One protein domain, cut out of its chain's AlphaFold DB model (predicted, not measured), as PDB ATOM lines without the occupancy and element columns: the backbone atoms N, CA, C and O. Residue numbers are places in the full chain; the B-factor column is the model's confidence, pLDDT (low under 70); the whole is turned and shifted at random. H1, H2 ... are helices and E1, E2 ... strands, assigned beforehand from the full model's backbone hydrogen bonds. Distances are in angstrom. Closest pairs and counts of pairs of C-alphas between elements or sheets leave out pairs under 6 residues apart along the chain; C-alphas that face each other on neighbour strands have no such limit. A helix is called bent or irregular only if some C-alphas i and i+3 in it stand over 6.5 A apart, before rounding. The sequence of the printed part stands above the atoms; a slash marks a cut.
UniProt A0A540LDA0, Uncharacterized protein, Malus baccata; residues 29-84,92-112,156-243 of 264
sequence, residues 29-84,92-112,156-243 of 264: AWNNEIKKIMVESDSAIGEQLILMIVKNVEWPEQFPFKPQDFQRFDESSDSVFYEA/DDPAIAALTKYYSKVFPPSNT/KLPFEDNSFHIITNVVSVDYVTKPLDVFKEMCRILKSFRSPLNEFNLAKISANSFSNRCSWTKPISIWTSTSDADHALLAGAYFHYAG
ATOM      1  N   ALA A  29      67.371 122.685 139.735       29.72
ATOM      2  CA  ALA A  29      66.825 122.260 141.026       29.72
ATOM      3  C   ALA A  29      65.897 121.036 140.890       29.72
ATOM      4  O   ALA A  29      64.986 121.009 140.059       29.72
ATOM      5  N   TRP A  30      66.138 120.036 141.737       31.78
ATOM      6  CA  TRP A  30      65.612 118.670 141.680       31.78
ATOM      7  C   TRP A  30      64.863 118.290 142.961       31.78
ATOM      8  O   TRP A  30      65.510 118.067 143.976       31.78
ATOM      9  N   ASN A  31      63.540 118.101 142.937       28.16
ATOM     10  CA  ASN A  31      62.892 117.524 144.120       28.16
ATOM     11  C   ASN A  31      63.318 116.055 144.296       28.16
ATOM     12  O   ASN A  31      62.850 115.191 143.553       28.16
ATOM     13  N   ASN A  32      64.120 115.813 145.338       32.19
ATOM     14  CA  ASN A  32      64.576 114.528 145.878       32.19
ATOM     15  C   ASN A  32      65.419 113.633 144.942       32.19
ATOM     16  O   ASN A  32      65.131 113.455 143.767       32.19
ATOM     17  N   GLU A  33      66.442 113.005 145.532       29.23
ATOM     18  CA  GLU A  33      67.369 112.016 144.950       29.23
ATOM     19  C   GLU A  33      68.199 112.445 143.714       29.23
ATOM     20  O   GLU A  33      67.725 112.671 142.603       29.23
ATOM     21  N   ILE A  34      69.520 112.492 143.919       29.08
ATOM     22  CA  ILE A  34      70.507 113.017 142.970       29.08
ATOM     23  C   ILE A  34      70.887 111.967 141.916       29.08
ATOM     24  O   ILE A  34      71.512 110.957 142.251       29.08
ATOM     25  N   LYS A  35      70.690 112.273 140.626       27.14
ATOM     26  CA  LYS A  35      71.449 111.655 139.516       27.14
ATOM     27  C   LYS A  35      72.007 112.723 138.564       27.14
ATOM     28  O   LYS A  35      71.519 113.847 138.517       27.14
ATOM     29  N   LYS A  36      73.140 112.400 137.928       30.11
ATOM     30  CA  LYS A  36      74.011 113.355 137.213       30.11
ATOM     31  C   LYS A  36      73.479 113.716 135.828       30.11
ATOM     32  O   LYS A  36      72.838 112.894 135.184       30.11
ATOM     33  N   ILE A  37      73.918 114.870 135.327       30.59
ATOM     34  CA  ILE A  37      73.879 115.217 133.904       30.59
ATOM     35  C   ILE A  37      75.279 115.635 133.481       30.59
ATOM     36  O   ILE A  37      75.896 116.480 134.125       30.59
ATOM     37  N   MET A  38      75.771 115.020 132.409       25.27
ATOM     38  CA  MET A  38      77.014 115.400 131.745       25.27
ATOM     39  C   MET A  38      76.643 116.229 130.513       25.27
ATOM     40  O   MET A  38      75.893 115.765 129.651       25.27
ATOM     41  N   VAL A  39      77.147 117.456 130.419       31.64
ATOM     42  CA  VAL A  39      77.121 118.236 129.177       31.64
ATOM     43  C   VAL A  39      78.515 118.123 128.588       31.64
ATOM     44  O   VAL A  39      79.432 118.731 129.104       31.64
ATOM     45  N   GLU A  40      78.685 117.314 127.546       26.53
ATOM     46  CA  GLU A  40      80.005 117.126 126.938       26.53
ATOM     47  C   GLU A  40      80.461 118.372 126.157       26.53
ATOM     48  O   GLU A  40      79.784 118.830 125.221       26.53
ATOM     49  N   SER A  41      81.642 118.873 126.527       35.44
ATOM     50  CA  SER A  41      82.536 119.673 125.692       35.44
ATOM     51  C   SER A  41      83.965 119.109 125.752       35.44
ATOM     52  O   SER A  41      84.328 118.383 126.682       35.44
ATOM     53  N   ASP A  42      84.797 119.432 124.760       35.31
ATOM     54  CA  ASP A  42      86.101 118.791 124.520       35.31
ATOM     55  C   ASP A  42      87.231 119.198 125.500       35.31
ATOM     56  O   ASP A  42      88.415 119.133 125.172       35.31
ATOM     57  N   SER A  43      86.896 119.634 126.722       41.00
ATOM     58  CA  SER A  43      87.871 120.065 127.743       41.00
ATOM     59  C   SER A  43      87.401 119.785 129.181       41.00
ATOM     60  O   SER A  43      87.367 120.657 130.050       41.00
ATOM     61  N   ALA A  44      87.094 118.510 129.447       40.50
ATOM     62  CA  ALA A  44      86.430 117.989 130.652       40.50
ATOM     63  C   ALA A  44      87.023 118.364 132.036       40.50
ATOM     64  O   ALA A  44      86.420 118.041 133.057       40.50
ATOM     65  N   ILE A  45      88.188 119.017 132.110       36.81
ATOM     66  CA  ILE A  45      88.848 119.419 133.364       36.81
ATOM     67  C   ILE A  45      88.215 120.693 133.955       36.81
ATOM     68  O   ILE A  45      87.938 120.746 135.153       36.81
ATOM     69  N   GLY A  46      87.960 121.720 133.133       37.66
ATOM     70  CA  GLY A  46      87.476 123.019 133.629       37.66
ATOM     71  C   GLY A  46      86.012 123.000 134.073       37.66
ATOM     72  O   GLY A  46      85.655 123.634 135.066       37.66
ATOM     73  N   GLU A  47      85.173 122.230 133.378       44.41
ATOM     74  CA  GLU A  47      83.771 122.024 133.757       44.41
ATOM     75  C   GLU A  47      83.651 121.301 135.101       44.41
ATOM     76  O   GLU A  47      82.880 121.729 135.959       44.41
ATOM     77  N   GLN A  48      84.439 120.236 135.310       44.69
ATOM     78  CA  GLN A  48      84.423 119.466 136.555       44.69
ATOM     79  C   GLN A  48      84.802 120.327 137.761       44.69
ATOM     80  O   GLN A  48      84.136 120.233 138.786       44.69
ATOM     81  N   LEU A  49      85.799 121.207 137.630       42.03
ATOM     82  CA  LEU A  49      86.184 122.132 138.699       42.03
ATOM     83  C   LEU A  49      85.032 123.055 139.116       42.03
ATOM     84  O   LEU A  49      84.712 123.107 140.298       42.03
ATOM     85  N   ILE A  50      84.356 123.727 138.180       47.66
ATOM     86  CA  ILE A  50      83.257 124.655 138.520       47.66
ATOM     87  C   ILE A  50      82.028 123.894 139.047       47.66
ATOM     88  O   ILE A  50      81.447 124.301 140.056       47.66
ATOM     89  N   LEU A  51      81.685 122.749 138.441       50.69
ATOM     90  CA  LEU A  51      80.623 121.857 138.925       50.69
ATOM     91  C   LEU A  51      80.900 121.342 140.348       50.69
ATOM     92  O   LEU A  51      79.966 121.199 141.134       50.69
ATOM     93  N   MET A  52      82.161 121.047 140.681       45.72
ATOM     94  CA  MET A  52      82.563 120.571 142.008       45.72
ATOM     95  C   MET A  52      82.687 121.696 143.032       45.72
ATOM     96  O   MET A  52      82.350 121.460 144.187       45.72
ATOM     97  N   ILE A  53      83.127 122.891 142.636       53.75
ATOM     98  CA  ILE A  53      83.166 124.066 143.512       53.75
ATOM     99  C   ILE A  53      81.739 124.392 143.953       53.75
ATOM    100  O   ILE A  53      81.404 124.186 145.112       53.75
ATOM    101  N   VAL A  54      80.871 124.786 143.017       57.56
ATOM    102  CA  VAL A  54      79.535 125.335 143.313       57.56
ATOM    103  C   VAL A  54      78.634 124.339 144.061       57.56
ATOM    104  O   VAL A  54      77.844 124.742 144.913       57.56
ATOM    105  N   LYS A  55      78.775 123.035 143.785       58.34
ATOM    106  CA  LYS A  55      77.968 121.984 144.420       58.34
ATOM    107  C   LYS A  55      78.432 121.594 145.829       58.34
ATOM    108  O   LYS A  55      77.602 121.151 146.619       58.34
ATOM    109  N   ASN A  56      79.728 121.701 146.129       66.19
ATOM    110  CA  ASN A  56      80.303 121.248 147.403       66.19
ATOM    111  C   ASN A  56      80.752 122.420 148.299       66.19
ATOM    112  O   ASN A  56      81.580 122.222 149.185       66.19
ATOM    113  N   VAL A  57      80.231 123.633 148.076       74.50
ATOM    114  CA  VAL A  57      80.441 124.761 148.996       74.50
ATOM    115  C   VAL A  57      79.745 124.480 150.323       74.50
ATOM    116  O   VAL A  57      78.528 124.293 150.375       74.50
ATOM    117  N   GLU A  58      80.511 124.537 151.408       80.56
ATOM    118  CA  GLU A  58      79.972 124.707 152.754       80.56
ATOM    119  C   GLU A  58      79.537 126.171 152.918       80.56
ATOM    120  O   GLU A  58      80.335 127.056 153.230       80.56
ATOM    121  N   TRP A  59      78.267 126.448 152.614       84.25
ATOM    122  CA  TRP A  59      77.687 127.779 152.778       84.25
ATOM    123  C   TRP A  59      77.605 128.138 154.275       84.25
ATOM    124  O   TRP A  59      77.128 127.312 155.059       84.25
ATOM    125  N   PRO A  60      78.049 129.337 154.706       88.19
ATOM    126  CA  PRO A  60      77.827 129.785 156.079       88.19
ATOM    127  C   PRO A  60      76.327 129.899 156.405       88.19
ATOM    128  O   PRO A  60      75.493 130.081 155.530       88.19
ATOM    129  N   GLU A  61      75.969 129.836 157.690       88.19
ATOM    130  CA  GLU A  61      74.565 129.888 158.146       88.19
ATOM    131  C   GLU A  61      73.828 131.179 157.724       88.19
ATOM    132  O   GLU A  61      72.604 131.203 157.594       88.19
ATOM    133  N   GLN A  62      74.572 132.264 157.500       91.62
ATOM    134  CA  GLN A  62      74.046 133.584 157.159       91.62
ATOM    135  C   GLN A  62      74.606 134.062 155.818       91.62
ATOM    136  O   GLN A  62      75.762 133.799 155.488       91.62
ATOM    137  N   PHE A  63      73.792 134.819 155.076       92.31
ATOM    138  CA  PHE A  63      74.178 135.444 153.809       92.31
ATOM    139  C   PHE A  63      75.473 136.261 153.989       92.31
ATOM    140  O   PHE A  63      75.471 137.219 154.765       92.31
ATOM    141  N   PRO A  64      76.586 135.908 153.315       91.00
ATOM    142  CA  PRO A  64      77.907 136.444 153.653       91.00
ATOM    143  C   PRO A  64      78.149 137.869 153.132       91.00
ATOM    144  O   PRO A  64      79.121 138.511 153.531       91.00
ATOM    145  N   PHE A  65      77.281 138.356 152.242       93.38
ATOM    146  CA  PHE A  65      77.428 139.633 151.551       93.38
ATOM    147  C   PHE A  65      76.683 140.764 152.267       93.38
ATOM    148  O   PHE A  65      75.584 140.591 152.801       93.38
ATOM    149  N   LYS A  66      77.284 141.949 152.256       93.94
ATOM    150  CA  LYS A  66      76.832 143.166 152.940       93.94
ATOM    151  C   LYS A  66      76.145 144.112 151.949       93.94
ATOM    152  O   LYS A  66      76.400 144.021 150.754       93.94
ATOM    153  N   PRO A  67      75.343 145.095 152.403       94.50
ATOM    154  CA  PRO A  67      74.719 146.076 151.507       94.50
ATOM    155  C   PRO A  67      75.700 146.814 150.578       94.50
ATOM    156  O   PRO A  67      75.331 147.166 149.464       94.50
ATOM    157  N   GLN A  68      76.951 147.015 151.008       95.06
ATOM    158  CA  GLN A  68      78.021 147.632 150.214       95.06
ATOM    159  C   GLN A  68      78.428 146.799 148.987       95.06
ATOM    160  O   GLN A  68      78.800 147.367 147.961       95.06
ATOM    161  N   ASP A  69      78.301 145.473 149.063       94.06
ATOM    162  CA  ASP A  69      78.624 144.542 147.974       94.06
ATOM    163  C   ASP A  69      77.625 144.675 146.803       94.06
ATOM    164  O   ASP A  69      77.928 144.313 145.668       94.06
ATOM    165  N   PHE A  70      76.447 145.255 147.073       95.62
ATOM    166  CA  PHE A  70      75.363 145.512 146.117       95.62
ATOM    167  C   PHE A  70      75.274 146.973 145.652       95.62
ATOM    168  O   PHE A  70      74.403 147.300 144.846       95.62
ATOM    169  N   GLN A  71      76.163 147.847 146.138       95.00
ATOM    170  CA  GLN A  71      76.298 149.215 145.629       95.00
ATOM    171  C   GLN A  71      76.946 149.220 144.244       95.00
ATOM    172  O   GLN A  71      77.663 148.290 143.883       95.00
ATOM    173  N   ARG A  72      76.712 150.274 143.467       93.06
ATOM    174  CA  ARG A  72      77.160 150.407 142.072       93.06
ATOM    175  C   ARG A  72      77.979 151.681 141.884       93.06
ATOM    176  O   ARG A  72      77.897 152.604 142.690       93.06
ATOM    177  N   PHE A  73      78.763 151.753 140.808       90.50
ATOM    178  CA  PHE A  73      79.500 152.980 140.477       90.50
ATOM    179  C   PHE A  73      78.550 154.114 140.047       90.50
ATOM    180  O   PHE A  73      78.764 155.273 140.394       90.50
ATOM    181  N   ASP A  74      77.480 153.774 139.326       91.62
ATOM    182  CA  ASP A  74      76.426 154.691 138.891       91.62
ATOM    183  C   ASP A  74      75.069 154.325 139.519       91.62
ATOM    184  O   ASP A  74      74.272 153.564 138.961       91.62
ATOM    185  N   GLU A  75      74.785 154.922 140.677       93.50
ATOM    186  CA  GLU A  75      73.510 154.776 141.397       93.50
ATOM    187  C   GLU A  75      72.371 155.667 140.862       93.50
ATOM    188  O   GLU A  75      71.350 155.844 141.530       93.50
ATOM    189  N   SER A  76      72.496 156.224 139.651       93.50
ATOM    190  CA  SER A  76      71.353 156.848 138.970       93.50
ATOM    191  C   SER A  76      70.212 155.848 138.725       93.50
ATOM    192  O   SER A  76      70.394 154.626 138.772       93.50
ATOM    193  N   SER A  77      69.014 156.362 138.431       92.94
ATOM    194  CA  SER A  77      67.864 155.522 138.081       92.94
ATOM    195  C   SER A  77      68.135 154.706 136.814       92.94
ATOM    196  O   SER A  77      68.492 155.252 135.767       92.94
ATOM    197  N   ASP A  78      67.897 153.397 136.889       90.38
ATOM    198  CA  ASP A  78      68.071 152.498 135.748       90.38
ATOM    199  C   ASP A  78      67.054 152.793 134.634       90.38
ATOM    200  O   ASP A  78      67.353 152.565 133.462       90.38
ATOM    201  N   SER A  79      65.907 153.396 134.965       89.94
ATOM    202  CA  SER A  79      64.937 153.920 133.993       89.94
ATOM    203  C   SER A  79      65.542 154.958 133.049       89.94
ATOM    204  O   SER A  79      65.229 154.936 131.867       89.94
ATOM    205  N   VAL A  80      66.437 155.825 133.540       89.56
ATOM    206  CA  VAL A  80      67.144 156.814 132.701       89.56
ATOM    207  C   VAL A  80      68.231 156.124 131.877       89.56
ATOM    208  O   VAL A  80      68.380 156.377 130.685       89.56
ATOM    209  N   PHE A  81      68.970 155.188 132.479       86.50
ATOM    210  CA  PHE A  81      70.029 154.459 131.778       86.50
ATOM    211  C   PHE A  81      69.493 153.573 130.632       86.50
ATOM    212  O   PHE A  81      70.189 153.372 129.635       86.50
ATOM    213  N   TYR A  82      68.266 153.055 130.745       85.88
ATOM    214  CA  TYR A  82      67.614 152.207 129.736       85.88
ATOM    215  C   TYR A  82      66.477 152.909 128.956       85.88
ATOM    216  O   TYR A  82      65.740 152.240 128.232       85.88
ATOM    217  N   GLU A  83      66.353 154.238 129.060       87.19
ATOM    218  CA  GLU A  83      65.353 155.038 128.330       87.19
ATOM    219  C   GLU A  83      65.519 154.905 126.807       87.19
ATOM    220  O   GLU A  83      64.562 154.612 126.089       87.19
ATOM    221  N   ALA A  84      66.752 155.044 126.312       86.62
ATOM    222  CA  ALA A  84      67.073 154.854 124.900       86.62
ATOM    223  C   ALA A  84      67.209 153.352 124.550       86.62
ATOM    224  O   ALA A  84      68.022 152.663 125.183       86.62
ATOM    225  N   ASP A  92      78.573 137.671 122.282       68.19
ATOM    226  CA  ASP A  92      79.039 137.322 120.931       68.19
ATOM    227  C   ASP A  92      78.398 136.029 120.386       68.19
ATOM    228  O   ASP A  92      77.792 135.253 121.127       68.19
ATOM    229  N   ASP A  93      78.512 135.795 119.076       74.06
ATOM    230  CA  ASP A  93      77.868 134.656 118.408       74.06
ATOM    231  C   ASP A  93      78.278 133.272 118.959       74.06
ATOM    232  O   ASP A  93      77.398 132.413 119.088       74.06
ATOM    233  N   PRO A  94      79.546 133.021 119.362       72.00
ATOM    234  CA  PRO A  94      79.905 131.819 120.111       72.00
ATOM    235  C   PRO A  94      79.064 131.634 121.380       72.00
ATOM    236  O   PRO A  94      78.577 130.529 121.635       72.00
ATOM    237  N   ALA A  95      78.855 132.693 122.165       69.50
ATOM    238  CA  ALA A  95      78.067 132.637 123.394       69.50
ATOM    239  C   ALA A  95      76.571 132.420 123.125       69.50
ATOM    240  O   ALA A  95      75.934 131.627 123.826       69.50
ATOM    241  N   ILE A  96      76.025 133.046 122.073       74.50
ATOM    242  CA  ILE A  96      74.665 132.776 121.575       74.50
ATOM    243  C   ILE A  96      74.525 131.288 121.232       74.50
ATOM    244  O   ILE A  96      73.599 130.618 121.699       74.50
ATOM    245  N   ALA A  97      75.453 130.744 120.439       74.06
ATOM    246  CA  ALA A  97      75.427 129.355 119.992       74.06
ATOM    247  C   ALA A  97      75.564 128.365 121.161       74.06
ATOM    248  O   ALA A  97      74.847 127.361 121.208       74.06
ATOM    249  N   ALA A  98      76.427 128.662 122.135       74.44
ATOM    250  CA  ALA A  98      76.614 127.855 123.336       74.44
ATOM    251  C   ALA A  98      75.357 127.828 124.224       74.44
ATOM    252  O   ALA A  98      74.900 126.747 124.604       74.44
ATOM    253  N   LEU A  99      74.738 128.990 124.481       76.06
ATOM    254  CA  LEU A  99      73.449 129.087 125.178       76.06
ATOM    255  C   LEU A  99      72.349 128.318 124.438       76.06
ATOM    256  O   LEU A  99      71.624 127.545 125.058       76.06
ATOM    257  N   THR A 100      72.275 128.451 123.114       77.50
ATOM    258  CA  THR A 100      71.278 127.764 122.276       77.50
ATOM    259  C   THR A 100      71.461 126.235 122.311       77.50
ATOM    260  O   THR A 100      70.487 125.494 122.477       77.50
ATOM    261  N   LYS A 101      72.711 125.744 122.236       78.12
ATOM    262  CA  LYS A 101      73.083 124.315 122.373       78.12
ATOM    263  C   LYS A 101      72.806 123.764 123.778       78.12
ATOM    264  O   LYS A 101      72.577 122.565 123.928       78.12
ATOM    265  N   TYR A 102      72.849 124.610 124.803       76.38
ATOM    266  CA  TYR A 102      72.481 124.229 126.161       76.38
ATOM    267  C   TYR A 102      70.954 124.179 126.328       76.38
ATOM    268  O   TYR A 102      70.411 123.146 126.721       76.38
ATOM    269  N   TYR A 103      70.244 125.245 125.951       77.94
ATOM    270  CA  TYR A 103      68.789 125.354 126.066       77.94
ATOM    271  C   TYR A 103      68.030 124.256 125.302       77.94
ATOM    272  O   TYR A 103      67.001 123.786 125.790       77.94
ATOM    273  N   SER A 104      68.568 123.755 124.181       76.56
ATOM    274  CA  SER A 104      67.995 122.614 123.443       76.56
ATOM    275  C   SER A 104      67.918 121.303 124.231       76.56
ATOM    276  O   SER A 104      67.087 120.458 123.908       76.56
ATOM    277  N   LYS A 105      68.742 121.130 125.273       74.94
ATOM    278  CA  LYS A 105      68.725 119.946 126.150       74.94
ATOM    279  C   LYS A 105      67.746 120.081 127.323       74.94
ATOM    280  O   LYS A 105      67.438 119.096 127.982       74.94
ATOM    281  N   VAL A 106      67.330 121.308 127.633       72.44
ATOM    282  CA  VAL A 106      66.863 121.722 128.973       72.44
ATOM    283  C   VAL A 106      65.399 122.123 128.959       72.44
ATOM    284  O   VAL A 106      64.660 121.875 129.915       72.44
ATOM    285  N   PHE A 107      64.982 122.763 127.872       74.62
ATOM    286  CA  PHE A 107      63.617 123.218 127.684       74.62
ATOM    287  C   PHE A 107      62.727 122.060 127.211       74.62
ATOM    288  O   PHE A 107      63.177 121.245 126.403       74.62
ATOM    289  N   PRO A 108      61.469 121.957 127.687       69.00
ATOM    290  CA  PRO A 108      60.537 120.949 127.193       69.00
ATOM    291  C   PRO A 108      60.341 121.108 125.675       69.00
ATOM    292  O   PRO A 108      60.370 122.243 125.190       69.00
ATOM    293  N   PRO A 109      60.121 120.013 124.923       66.19
ATOM    294  CA  PRO A 109      59.954 120.072 123.475       66.19
ATOM    295  C   PRO A 109      58.954 121.140 123.021       66.19
ATOM    296  O   PRO A 109      57.904 121.345 123.636       66.19
ATOM    297  N   SER A 110      59.288 121.817 121.924       60.47
ATOM    298  CA  SER A 110      58.362 122.708 121.234       60.47
ATOM    299  C   SER A 110      57.652 121.964 120.111       60.47
ATOM    300  O   SER A 110      58.281 121.227 119.355       60.47
ATOM    301  N   ASN A 111      56.353 122.223 119.964       44.91
ATOM    302  CA  ASN A 111      55.550 121.674 118.874       44.91
ATOM    303  C   ASN A 111      55.531 122.572 117.614       44.91
ATOM    304  O   ASN A 111      54.930 122.173 116.621       44.91
ATOM    305  N   THR A 112      56.115 123.788 117.625       42.38
ATOM    306  CA  THR A 112      56.042 124.730 116.478       42.38
ATOM    307  C   THR A 112      57.247 125.677 116.356       42.38
ATOM    308  O   THR A 112      57.794 126.143 117.349       42.38
ATOM    309  N   LYS A 156      59.258 142.462 143.222       96.06
ATOM    310  CA  LYS A 156      58.062 141.606 143.142       96.06
ATOM    311  C   LYS A 156      57.631 141.381 141.691       96.06
ATOM    312  O   LYS A 156      57.207 142.324 141.029       96.06
ATOM    313  N   LEU A 157      57.676 140.141 141.212       92.94
ATOM    314  CA  LEU A 157      57.348 139.793 139.831       92.94
ATOM    315  C   LEU A 157      55.824 139.846 139.588       92.94
ATOM    316  O   LEU A 157      55.053 139.371 140.430       92.94
ATOM    317  N   PRO A 158      55.360 140.377 138.438       93.88
ATOM    318  CA  PRO A 158      53.954 140.710 138.186       93.88
ATOM    319  C   PRO A 158      53.140 139.488 137.720       93.88
ATOM    320  O   PRO A 158      52.338 139.562 136.789       93.88
ATOM    321  N   PHE A 159      53.383 138.333 138.341       93.19
ATOM    322  CA  PHE A 159      52.821 137.043 137.954       93.19
ATOM    323  C   PHE A 159      52.419 136.213 139.175       93.19
ATOM    324  O   PHE A 159      53.048 136.291 140.234       93.19
ATOM    325  N   GLU A 160      51.410 135.365 138.988       94.44
ATOM    326  CA  GLU A 160      50.933 134.413 139.993       94.44
ATOM    327  C   GLU A 160      51.974 133.341 140.349       94.44
ATOM    328  O   GLU A 160      52.849 132.989 139.544       94.44
ATOM    329  N   ASP A 161      51.834 132.792 141.552       94.19
ATOM    330  CA  ASP A 161      52.592 131.647 142.052       94.19
ATOM    331  C   ASP A 161      52.486 130.448 141.100       94.19
ATOM    332  O   ASP A 161      51.425 130.168 140.537       94.19
ATOM    333  N   ASN A 162      53.579 129.695 140.947       88.56
ATOM    334  CA  ASN A 162      53.634 128.482 140.123       88.56
ATOM    335  C   ASN A 162      53.072 128.676 138.689       88.56
ATOM    336  O   ASN A 162      52.398 127.794 138.149       88.56
ATOM    337  N   SER A 163      53.343 129.821 138.052       87.94
ATOM    338  CA  SER A 163      52.808 130.170 136.726       87.94
ATOM    339  C   SER A 163      53.781 129.998 135.546       87.94
ATOM    340  O   SER A 163      53.357 130.146 134.398       87.94
ATOM    341  N   PHE A 164      55.045 129.622 135.789       85.81
ATOM    342  CA  PHE A 164      56.043 129.284 134.758       85.81
ATOM    343  C   PHE A 164      56.808 128.001 135.100       85.81
ATOM    344  O   PHE A 164      57.099 127.743 136.259       85.81
ATOM    345  N   HIS A 165      57.199 127.216 134.094       79.94
ATOM    346  CA  HIS A 165      58.028 126.013 134.292       79.94
ATOM    347  C   HIS A 165      59.536 126.317 134.322       79.94
ATOM    348  O   HIS A 165      60.308 125.616 134.974       79.94
ATOM    349  N   ILE A 166      59.956 127.358 133.595       84.56
ATOM    350  CA  ILE A 166      61.358 127.735 133.397       84.56
ATOM    351  C   ILE A 166      61.492 129.252 133.484       84.56
ATOM    352  O   ILE A 166      60.668 129.984 132.936       84.56
ATOM    353  N   ILE A 167      62.570 129.695 134.125       87.94
ATOM    354  CA  ILE A 167      63.108 131.052 134.066       87.94
ATOM    355  C   ILE A 167      64.522 130.964 133.475       87.94
ATOM    356  O   ILE A 167      65.284 130.061 133.820       87.94
ATOM    357  N   THR A 168      64.886 131.889 132.596       86.00
ATOM    358  CA  THR A 168      66.284 132.192 132.243       86.00
ATOM    359  C   THR A 168      66.719 133.470 132.967       86.00
ATOM    360  O   THR A 168      65.894 134.149 133.563       86.00
ATOM    361  N   ASN A 169      68.001 133.816 132.953       86.00
ATOM    362  CA  ASN A 169      68.468 135.155 133.312       86.00
ATOM    363  C   ASN A 169      69.824 135.380 132.638       86.00
ATOM    364  O   ASN A 169      70.812 134.806 133.086       86.00
ATOM    365  N   VAL A 170      69.863 136.132 131.537       82.50
ATOM    366  CA  VAL A 170      71.045 136.213 130.663       82.50
ATOM    367  C   VAL A 170      71.683 137.594 130.772       82.50
ATOM    368  O   VAL A 170      71.008 138.601 130.560       82.50
ATOM    369  N   VAL A 171      72.974 137.633 131.126       82.19
ATOM    370  CA  VAL A 171      73.799 138.850 131.307       82.19
ATOM    371  C   VAL A 171      73.059 139.990 132.020       82.19
ATOM    372  O   VAL A 171      73.055 141.136 131.571       82.19
ATOM    373  N   SER A 172      72.351 139.627 133.096       86.62
ATOM    374  CA  SER A 172      71.624 140.580 133.945       86.62
ATOM    375  C   SER A 172      71.787 140.352 135.453       86.62
ATOM    376  O   SER A 172      71.444 141.243 136.227       86.62
ATOM    377  N   VAL A 173      72.294 139.188 135.894       87.88
ATOM    378  CA  VAL A 173      72.520 138.873 137.325       87.88
ATOM    379  C   VAL A 173      73.542 139.820 137.972       87.88
ATOM    380  O   VAL A 173      73.444 140.127 139.157       87.88
ATOM    381  N   ASP A 174      74.452 140.349 137.159       87.38
ATOM    382  CA  ASP A 174      75.515 141.296 137.483       87.38
ATOM    383  C   ASP A 174      75.020 142.703 137.869       87.38
ATOM    384  O   ASP A 174      75.764 143.458 138.490       87.38
ATOM    385  N   TYR A 175      73.757 143.046 137.582       90.94
ATOM    386  CA  TYR A 175      73.158 144.361 137.878       90.94
ATOM    387  C   TYR A 175      72.101 144.329 139.000       90.94
ATOM    388  O   TYR A 175      71.436 145.342 139.235       90.94
ATOM    389  N   VAL A 176      71.877 143.183 139.659       93.19
ATOM    390  CA  VAL A 176      70.780 143.014 140.632       93.19
ATOM    391  C   VAL A 176      71.213 143.449 142.034       93.19
ATOM    392  O   VAL A 176      71.990 142.765 142.696       93.19
ATOM    393  N   THR A 177      70.650 144.552 142.532       96.00
ATOM    394  CA  THR A 177      70.975 145.105 143.864       96.00
ATOM    395  C   THR A 177      70.194 144.450 145.012       96.00
ATOM    396  O   THR A 177      70.571 144.579 146.175       96.00
ATOM    397  N   LYS A 178      69.114 143.717 144.700       96.00
ATOM    398  CA  LYS A 178      68.249 142.999 145.662       96.00
ATOM    399  C   LYS A 178      68.124 141.501 145.326       96.00
ATOM    400  O   LYS A 178      67.010 141.008 145.123       96.00
ATOM    401  N   PRO A 179      69.233 140.743 145.224       95.44
ATOM    402  CA  PRO A 179      69.205 139.399 144.643       95.44
ATOM    403  C   PRO A 179      68.317 138.427 145.418       95.44
ATOM    404  O   PRO A 179      67.580 137.670 144.799       95.44
ATOM    405  N   LEU A 180      68.311 138.474 146.755       96.50
ATOM    406  CA  LEU A 180      67.484 137.563 147.554       96.50
ATOM    407  C   LEU A 180      65.981 137.783 147.356       96.50
ATOM    408  O   LEU A 180      65.230 136.813 147.389       96.50
ATOM    409  N   ASP A 181      65.537 139.020 147.131       96.94
ATOM    410  CA  ASP A 181      64.121 139.314 146.888       96.94
ATOM    411  C   ASP A 181      63.713 138.850 145.485       96.94
ATOM    412  O   ASP A 181      62.710 138.155 145.322       96.94
ATOM    413  N   VAL A 182      64.543 139.153 144.479       95.88
ATOM    414  CA  VAL A 182      64.328 138.727 143.088       95.88
ATOM    415  C   VAL A 182      64.344 137.197 142.967       95.88
ATOM    416  O   VAL A 182      63.452 136.625 142.345       95.88
ATOM    417  N   PHE A 183      65.292 136.503 143.603       94.50
ATOM    418  CA  PHE A 183      65.404 135.042 143.518       94.50
ATOM    419  C   PHE A 183      64.290 134.320 144.299       94.50
ATOM    420  O   PHE A 183      63.813 133.275 143.846       94.50
ATOM    421  N   LYS A 184      63.788 134.886 145.410       95.50
ATOM    422  CA  LYS A 184      62.566 134.390 146.081       95.50
ATOM    423  C   LYS A 184      61.347 134.502 145.171       95.50
ATOM    424  O   LYS A 184      60.574 133.553 145.060       95.50
ATOM    425  N   GLU A 185      61.205 135.618 144.467       96.38
ATOM    426  CA  GLU A 185      60.119 135.826 143.508       96.38
ATOM    427  C   GLU A 185      60.231 134.901 142.287       96.38
ATOM    428  O   GLU A 185      59.229 134.326 141.859       96.38
ATOM    429  N   MET A 186      61.447 134.657 141.784       93.00
ATOM    430  CA  MET A 186      61.713 133.627 140.771       93.00
ATOM    431  C   MET A 186      61.278 132.238 141.269       93.00
ATOM    432  O   MET A 186      60.619 131.503 140.535       93.00
ATOM    433  N   CYS A 187      61.575 131.884 142.525       91.38
ATOM    434  CA  CYS A 187      61.128 130.627 143.131       91.38
ATOM    435  C   CYS A 187      59.597 130.536 143.253       91.38
ATOM    436  O   CYS A 187      59.018 129.490 142.935       91.38
ATOM    437  N   ARG A 188      58.944 131.630 143.673       95.19
ATOM    438  CA  ARG A 188      57.486 131.738 143.850       95.19
ATOM    439  C   ARG A 188      56.733 131.466 142.551       95.19
ATOM    440  O   ARG A 188      55.801 130.664 142.536       95.19
ATOM    441  N   ILE A 189      57.146 132.092 141.446       94.00
ATOM    442  CA  ILE A 189      56.467 131.921 140.151       94.00
ATOM    443  C   ILE A 189      56.860 130.619 139.431       94.00
ATOM    444  O   ILE A 189      56.150 130.198 138.516       94.00
ATOM    445  N   LEU A 190      57.954 129.956 139.834       85.38
ATOM    446  CA  LEU A 190      58.380 128.673 139.270       85.38
ATOM    447  C   LEU A 190      57.538 127.498 139.779       85.38
ATOM    448  O   LEU A 190      57.474 127.223 140.976       85.38
ATOM    449  N   LYS A 191      56.974 126.749 138.834       82.31
ATOM    450  CA  LYS A 191      56.213 125.510 139.002       82.31
ATOM    451  C   LYS A 191      57.076 124.301 138.669       82.31
ATOM    452  O   LYS A 191      57.688 124.254 137.602       82.31
ATOM    453  N   SER A 192      57.050 123.288 139.527       81.75
ATOM    454  CA  SER A 192      57.767 122.036 139.279       81.75
ATOM    455  C   SER A 192      57.121 121.227 138.139       81.75
ATOM    456  O   SER A 192      55.902 121.046 138.116       81.75
ATOM    457  N   PHE A 193      57.925 120.711 137.206       74.81
ATOM    458  CA  PHE A 193      57.470 119.929 136.042       74.81
ATOM    459  C   PHE A 193      58.427 118.763 135.729       74.81
ATOM    460  O   PHE A 193      59.568 118.770 136.186       74.81
ATOM    461  N   ARG A 194      57.991 117.754 134.955       72.94
ATOM    462  CA  ARG A 194      58.907 116.710 134.446       72.94
ATOM    463  C   ARG A 194      59.824 117.332 133.394       72.94
ATOM    464  O   ARG A 194      59.349 117.737 132.334       72.94
ATOM    465  N   SER A 195      61.114 117.426 133.693       69.38
ATOM    466  CA  SER A 195      62.098 118.005 132.777       69.38
ATOM    467  C   SER A 195      62.610 116.946 131.789       69.38
ATOM    468  O   SER A 195      62.789 115.800 132.198       69.38
ATOM    469  N   PRO A 196      62.961 117.305 130.537       67.12
ATOM    470  CA  PRO A 196      63.738 116.422 129.651       67.12
ATOM    471  C   PRO A 196      65.057 115.942 130.276       67.12
ATOM    472  O   PRO A 196      65.607 114.922 129.880       67.12
ATOM    473  N   LEU A 197      65.551 116.687 131.267       64.06
ATOM    474  CA  LEU A 197      66.764 116.407 132.017       64.06
ATOM    475  C   LEU A 197      66.590 115.329 133.114       64.06
ATOM    476  O   LEU A 197      67.583 114.774 133.574       64.06
ATOM    477  N   ASN A 198      65.360 115.043 133.564       60.41
ATOM    478  CA  ASN A 198      65.043 113.959 134.505       60.41
ATOM    479  C   ASN A 198      63.566 113.568 134.358       60.41
ATOM    480  O   ASN A 198      62.669 114.290 134.799       60.41
ATOM    481  N   GLU A 199      63.320 112.405 133.764       66.06
ATOM    482  CA  GLU A 199      61.971 111.887 133.528       66.06
ATOM    483  C   GLU A 199      61.246 111.442 134.810       66.06
ATOM    484  O   GLU A 199      60.014 111.453 134.849       66.06
ATOM    485  N   PHE A 200      61.983 111.090 135.872       62.50
ATOM    486  CA  PHE A 200      61.440 110.495 137.096       62.50
ATOM    487  C   PHE A 200      60.839 111.539 138.044       62.50
ATOM    488  O   PHE A 200      59.709 111.357 138.510       62.50
ATOM    489  N   ASN A 201      61.553 112.646 138.271       63.41
ATOM    490  CA  ASN A 201      61.221 113.643 139.295       63.41
ATOM    491  C   ASN A 201      60.733 114.972 138.698       63.41
ATOM    492  O   ASN A 201      60.943 115.277 137.525       63.41
ATOM    493  N   LEU A 202      60.067 115.783 139.526       67.44
ATOM    494  CA  LEU A 202      59.680 117.144 139.152       67.44
ATOM    495  C   LEU A 202      60.819 118.121 139.482       67.44
ATOM    496  O   LEU A 202      61.384 118.081 140.574       67.44
ATOM    497  N   ALA A 203      61.123 119.022 138.553       67.56
ATOM    498  CA  ALA A 203      62.190 120.012 138.659       67.56
ATOM    499  C   ALA A 203      61.647 121.441 138.512       67.56
ATOM    500  O   ALA A 203      60.679 121.665 137.781       67.56
ATOM    501  N   LYS A 204      62.302 122.410 139.162       72.00
ATOM    502  CA  LYS A 204      62.182 123.848 138.862       72.00
ATOM    503  C   LYS A 204      63.465 124.278 138.148       72.00
ATOM    504  O   LYS A 204      64.556 123.967 138.626       72.00
ATOM    505  N   ILE A 205      63.368 124.989 137.023       75.12
ATOM    506  CA  ILE A 205      64.555 125.409 136.256       75.12
ATOM    507  C   ILE A 205      64.695 126.929 136.277       75.12
ATOM    508  O   ILE A 205      63.796 127.650 135.845       75.12
ATOM    509  N   SER A 206      65.851 127.400 136.741       83.25
ATOM    510  CA  SER A 206      66.234 128.808 136.733       83.25
ATOM    511  C   SER A 206      67.652 128.954 136.175       83.25
ATOM    512  O   SER A 206      68.649 128.785 136.871       83.25
ATOM    513  N   ALA A 207      67.745 129.211 134.875       80.38
ATOM    514  CA  ALA A 207      68.994 129.199 134.127       80.38
ATOM    515  C   ALA A 207      69.644 130.591 134.090       80.38
ATOM    516  O   ALA A 207      69.428 131.350 133.142       80.38
ATOM    517  N   ASN A 208      70.435 130.916 135.117       81.56
ATOM    518  CA  ASN A 208      71.279 132.114 135.129       81.56
ATOM    519  C   ASN A 208      72.533 131.906 134.259       81.56
ATOM    520  O   ASN A 208      73.176 130.857 134.312       81.56
ATOM    521  N   SER A 209      72.887 132.917 133.471       79.56
ATOM    522  CA  SER A 209      74.066 132.957 132.605       79.56
ATOM    523  C   SER A 209      74.637 134.374 132.538       79.56
ATOM    524  O   SER A 209      73.900 135.359 132.565       79.56
ATOM    525  N   PHE A 210      75.962 134.488 132.464       77.50
ATOM    526  CA  PHE A 210      76.675 135.763 132.521       77.50
ATOM    527  C   PHE A 210      77.885 135.771 131.575       77.50
ATOM    528  O   PHE A 210      78.099 134.832 130.810       77.50
ATOM    529  N   SER A 211      78.641 136.865 131.574       71.06
ATOM    530  CA  SER A 211      79.901 137.043 130.847       71.06
ATOM    531  C   SER A 211      80.722 138.110 131.572       71.06
ATOM    532  O   SER A 211      80.149 138.971 132.238       71.06
ATOM    533  N   ASN A 212      82.045 138.104 131.403       66.25
ATOM    534  CA  ASN A 212      82.885 139.217 131.850       66.25
ATOM    535  C   ASN A 212      82.613 140.532 131.083       66.25
ATOM    536  O   ASN A 212      82.983 141.614 131.544       66.25
ATOM    537  N   ARG A 213      81.912 140.472 129.940       63.53
ATOM    538  CA  ARG A 213      81.447 141.636 129.179       63.53
ATOM    539  C   ARG A 213      80.220 142.275 129.842       63.53
ATOM    540  O   ARG A 213      79.082 142.016 129.456       63.53
ATOM    541  N   CYS A 214      80.471 143.166 130.795       64.44
ATOM    542  CA  CYS A 214      79.455 143.968 131.482       64.44
ATOM    543  C   CYS A 214      79.568 145.475 131.154       64.44
ATOM    544  O   CYS A 214      80.568 145.955 130.613       64.44
ATOM    545  N   SER A 215      78.522 146.250 131.458       64.12
ATOM    546  CA  SER A 215      78.477 147.703 131.234       64.12
ATOM    547  C   SER A 215      78.989 148.454 132.470       64.12
ATOM    548  O   SER A 215      78.193 148.994 133.231       64.12
ATOM    549  N   TRP A 216      80.316 148.440 132.654       64.38
ATOM    550  CA  TRP A 216      81.150 148.840 133.814       64.38
ATOM    551  C   TRP A 216      80.625 149.812 134.894       64.38
ATOM    552  O   TRP A 216      81.096 149.726 136.022       64.38
ATOM    553  N   THR A 217      79.705 150.737 134.611       80.56
ATOM    554  CA  THR A 217      79.156 151.665 135.616       80.56
ATOM    555  C   THR A 217      77.986 151.089 136.423       80.56
ATOM    556  O   THR A 217      77.765 151.509 137.557       80.56
ATOM    557  N   LYS A 218      77.228 150.141 135.854       86.50
ATOM    558  CA  LYS A 218      75.982 149.606 136.433       86.50
ATOM    559  C   LYS A 218      76.060 148.244 137.154       86.50
ATOM    560  O   LYS A 218      75.103 147.963 137.875       86.50
ATOM    561  N   PRO A 219      77.092 147.389 137.008       88.56
ATOM    562  CA  PRO A 219      77.203 146.190 137.829       88.56
ATOM    563  C   PRO A 219      77.390 146.506 139.313       88.56
ATOM    564  O   PRO A 219      77.875 147.579 139.682       88.56
ATOM    565  N   ILE A 220      77.022 145.550 140.161       92.25
ATOM    566  CA  ILE A 220      77.256 145.616 141.609       92.25
ATOM    567  C   ILE A 220      78.754 145.517 141.939       92.25
ATOM    568  O   ILE A 220      79.524 144.862 141.233       92.25
ATOM    569  N   SER A 221      79.176 146.158 143.028       91.44
ATOM    570  CA  SER A 221      80.587 146.342 143.383       91.44
ATOM    571  C   SER A 221      81.328 145.012 143.533       91.44
ATOM    572  O   SER A 221      82.442 144.878 143.021       91.44
ATOM    573  N   ILE A 222      80.686 143.997 144.124       89.44
ATOM    574  CA  ILE A 222      81.248 142.646 144.244       89.44
ATOM    575  C   ILE A 222      81.466 141.967 142.888       89.44
ATOM    576  O   ILE A 222      82.440 141.240 142.723       89.44
ATOM    577  N   TRP A 223      80.631 142.241 141.883       86.25
ATOM    578  CA  TRP A 223      80.846 141.720 140.531       86.25
ATOM    579  C   TRP A 223      82.124 142.301 139.920       86.25
ATOM    580  O   TRP A 223      82.938 141.579 139.351       86.25
ATOM    581  N   THR A 224      82.336 143.608 140.099       84.38
ATOM    582  CA  THR A 224      83.510 144.321 139.568       84.38
ATOM    583  C   THR A 224      84.823 144.023 140.303       84.38
ATOM    584  O   THR A 224      85.884 144.379 139.796       84.38
ATOM    585  N   SER A 225      84.774 143.386 141.478       81.06
ATOM    586  CA  SER A 225      85.942 143.108 142.327       81.06
ATOM    587  C   SER A 225      86.326 141.625 142.431       81.06
ATOM    588  O   SER A 225      87.291 141.301 143.122       81.06
ATOM    589  N   THR A 226      85.604 140.730 141.748       77.62
ATOM    590  CA  THR A 226      85.773 139.269 141.850       77.62
ATOM    591  C   THR A 226      85.908 138.591 140.477       77.62
ATOM    592  O   THR A 226      85.709 139.225 139.440       77.62
ATOM    593  N   SER A 227      86.328 137.320 140.452       73.94
ATOM    594  CA  SER A 227      86.595 136.558 139.221       73.94
ATOM    595  C   SER A 227      85.366 135.821 138.677       73.94
ATOM    596  O   SER A 227      84.400 135.589 139.397       73.94
ATOM    597  N   ASP A 228      85.436 135.326 137.436       68.00
ATOM    598  CA  ASP A 228      84.347 134.546 136.820       68.00
ATOM    599  C   ASP A 228      83.957 133.272 137.612       68.00
ATOM    600  O   ASP A 228      82.839 132.763 137.489       68.00
ATOM    601  N   ALA A 229      84.877 132.727 138.421       70.25
ATOM    602  CA  ALA A 229      84.597 131.607 139.323       70.25
ATOM    603  C   ALA A 229      83.821 132.066 140.571       70.25
ATOM    604  O   ALA A 229      82.879 131.396 141.000       70.25
ATOM    605  N   ASP A 230      84.168 133.237 141.102       77.56
ATOM    606  CA  ASP A 230      83.445 133.879 142.198       77.56
ATOM    607  C   ASP A 230      82.056 134.347 141.744       77.56
ATOM    608  O   ASP A 230      81.104 134.239 142.504       77.56
ATOM    609  N   HIS A 231      81.890 134.777 140.488       81.12
ATOM    610  CA  HIS A 231      80.583 135.089 139.892       81.12
ATOM    611  C   HIS A 231      79.650 133.869 139.872       81.12
ATOM    612  O   HIS A 231      78.450 133.992 140.136       81.12
ATOM    613  N   ALA A 232      80.188 132.670 139.616       77.19
ATOM    614  CA  ALA A 232      79.424 131.425 139.698       77.19
ATOM    615  C   ALA A 232      79.042 131.076 141.150       77.19
ATOM    616  O   ALA A 232      77.915 130.641 141.398       77.19
ATOM    617  N   LEU A 233      79.942 131.316 142.110       81.44
ATOM    618  CA  LEU A 233      79.656 131.193 143.545       81.44
ATOM    619  C   LEU A 233      78.606 132.209 144.015       81.44
ATOM    620  O   LEU A 233      77.699 131.856 144.759       81.44
ATOM    621  N   LEU A 234      78.694 133.452 143.552       85.62
ATOM    622  CA  LEU A 234      77.801 134.559 143.879       85.62
ATOM    623  C   LEU A 234      76.368 134.279 143.400       85.62
ATOM    624  O   LEU A 234      75.426 134.357 144.188       85.62
ATOM    625  N   ALA A 235      76.207 133.843 142.146       86.44
ATOM    626  CA  ALA A 235      74.917 133.397 141.619       86.44
ATOM    627  C   ALA A 235      74.382 132.148 142.352       86.44
ATOM    628  O   ALA A 235      73.189 132.070 142.651       86.44
ATOM    629  N   GLY A 236      75.255 131.192 142.698       86.19
ATOM    630  CA  GLY A 236      74.896 130.023 143.511       86.19
ATOM    631  C   GLY A 236      74.409 130.398 144.917       86.19
ATOM    632  O   GLY A 236      73.399 129.876 145.386       86.19
ATOM    633  N   ALA A 237      75.062 131.365 145.560       89.50
ATOM    634  CA  ALA A 237      74.649 131.894 146.852       89.50
ATOM    635  C   ALA A 237      73.253 132.529 146.775       89.50
ATOM    636  O   ALA A 237      72.417 132.272 147.639       89.50
ATOM    637  N   TYR A 238      72.959 133.316 145.733       92.75
ATOM    638  CA  TYR A 238      71.635 133.930 145.570       92.75
ATOM    639  C   TYR A 238      70.516 132.884 145.536       92.75
ATOM    640  O   TYR A 238      69.487 133.084 146.177       92.75
ATOM    641  N   PHE A 239      70.728 131.743 144.873       87.69
ATOM    642  CA  PHE A 239      69.800 130.612 144.934       87.69
ATOM    643  C   PHE A 239      69.708 129.986 146.328       87.69
ATOM    644  O   PHE A 239      68.604 129.812 146.847       87.69
ATOM    645  N   HIS A 240      70.853 129.673 146.941       87.94
ATOM    646  CA  HIS A 240      70.915 129.011 148.245       87.94
ATOM    647  C   HIS A 240      70.179 129.812 149.334       87.94
ATOM    648  O   HIS A 240      69.279 129.288 149.987       87.94
ATOM    649  N   TYR A 241      70.493 131.103 149.477       92.44
ATOM    650  CA  TYR A 241      69.921 131.969 150.517       92.44
ATOM    651  C   TYR A 241      68.551 132.573 150.154       92.44
ATOM    652  O   TYR A 241      67.876 133.127 151.025       92.44
ATOM    653  N   ALA A 242      68.101 132.475 148.896       92.06
ATOM    654  CA  ALA A 242      66.698 132.730 148.557       92.06
ATOM    655  C   ALA A 242      65.784 131.604 149.063       92.06
ATOM    656  O   ALA A 242      64.678 131.879 149.531       92.06
ATOM    657  N   GLY A 243      66.265 130.358 149.010       86.75
ATOM    658  CA  GLY A 243      65.531 129.169 149.434       86.75
ATOM    659  C   GLY A 243      64.491 128.681 148.416       86.75
ATOM    660  O   GLY A 243      64.168 129.338 147.426       86.75
TER     661      GLY A 243
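Overview. This is residues 29 to 84, 92 to 112 and 156 to 243 of the 264 residues of an uncharacterized protein of Malus baccata (UniProt A0A540LDA0). A small sheet of three strands, its long strand E3 sharply bent at residue 201, has helix H5 over it; H7 packs with its residues 238 to 242 on H5, residues 50 to 54 of H1 pack on H7, and H4 and H7 only graze the sheet. The short helices H2 and H6 pack together away from the sheet, H3 lies farther out, and residues 40 to 46 stick out. The 165 printed residues hold seven named helices and three named strands, in the order H1 H2 H3 H4 E1 H5 E2 E3 H6 H7; the sheet E1 E3 E2 is mixed, and the class is mixed, helices and strands. The whole is compact, with a radius of gyration of the C-alphas of 16.9 A and spans of 46 by 41 by 40 A.

Arrangement. Start at residues 29 to 30, which pair antiparallel with residues 203 to 204 of E3, residues 198 to 209. Go on to H1, residues 44 to 55: its residues 50 to 54 alone touch H7, residues 228 to 242, closest at the C-alphas of Val 54 and Leu 233, 5.9 A. H1 and H7 run the same way at a shallow tilt of 33 degrees, only just short of steep. H2, residues 67 to 70, touches H6, residues 221 to 225, closest at the C-alphas of Asp 69 and Ile 222, 4.9 A. H3, residues 78 to 81, touches no helix. H4, residues 93 to 106, only grazes the sheet, with residues 99 to 106. E1, residues 166 to 170, is parallel to E3, with N 167 and O 205 2.9 A apart. H5, residues 179 to 189, lies over E3 at a height over the sheet of 10.8 A, its local plane fitted to just 6 of the sheet's C-alphas. Residues 238 to 242 of H7 alone touch H5, closest at the C-alphas of Leu 180 and Ala 242, 5.0 A. E2, residues 193 to 195, and E3 form an antiparallel hairpin, with N 203 and O 193 2.8 A apart; E3 bends by 125 degrees at residue 201. In H5, H6 and H7 every O i to N i+4 pair is within hydrogen-bond range, in H1 7 of 8 and in H4 8 of 10; H2 and H3 are too short for such a pair.

Along the chain. Find C-alpha 44 at (86.430, 117.989, 130.652), where H1 begins its 16.6 A. H4 is 20.0 A long, E1 13.2 A, H5 15.4 A and E3 21.1 A. H7, 21.3 A, ends at C-alpha 242, (66.698, 132.730, 148.557).

Size, cuts and confidence. The C-alphas of Ser 76 and Phe 200 are farthest apart, at 47.4 A. Two cuts leave gaps: C-alphas 84 and 92 are 21.6 A apart, and 112 and 156 31.6 A. The links H1 to H2 and E3 to H6 are long. The mean pLDDT of the printed part is 75.1, with 50 residues under 70, among them residues 29 to 56.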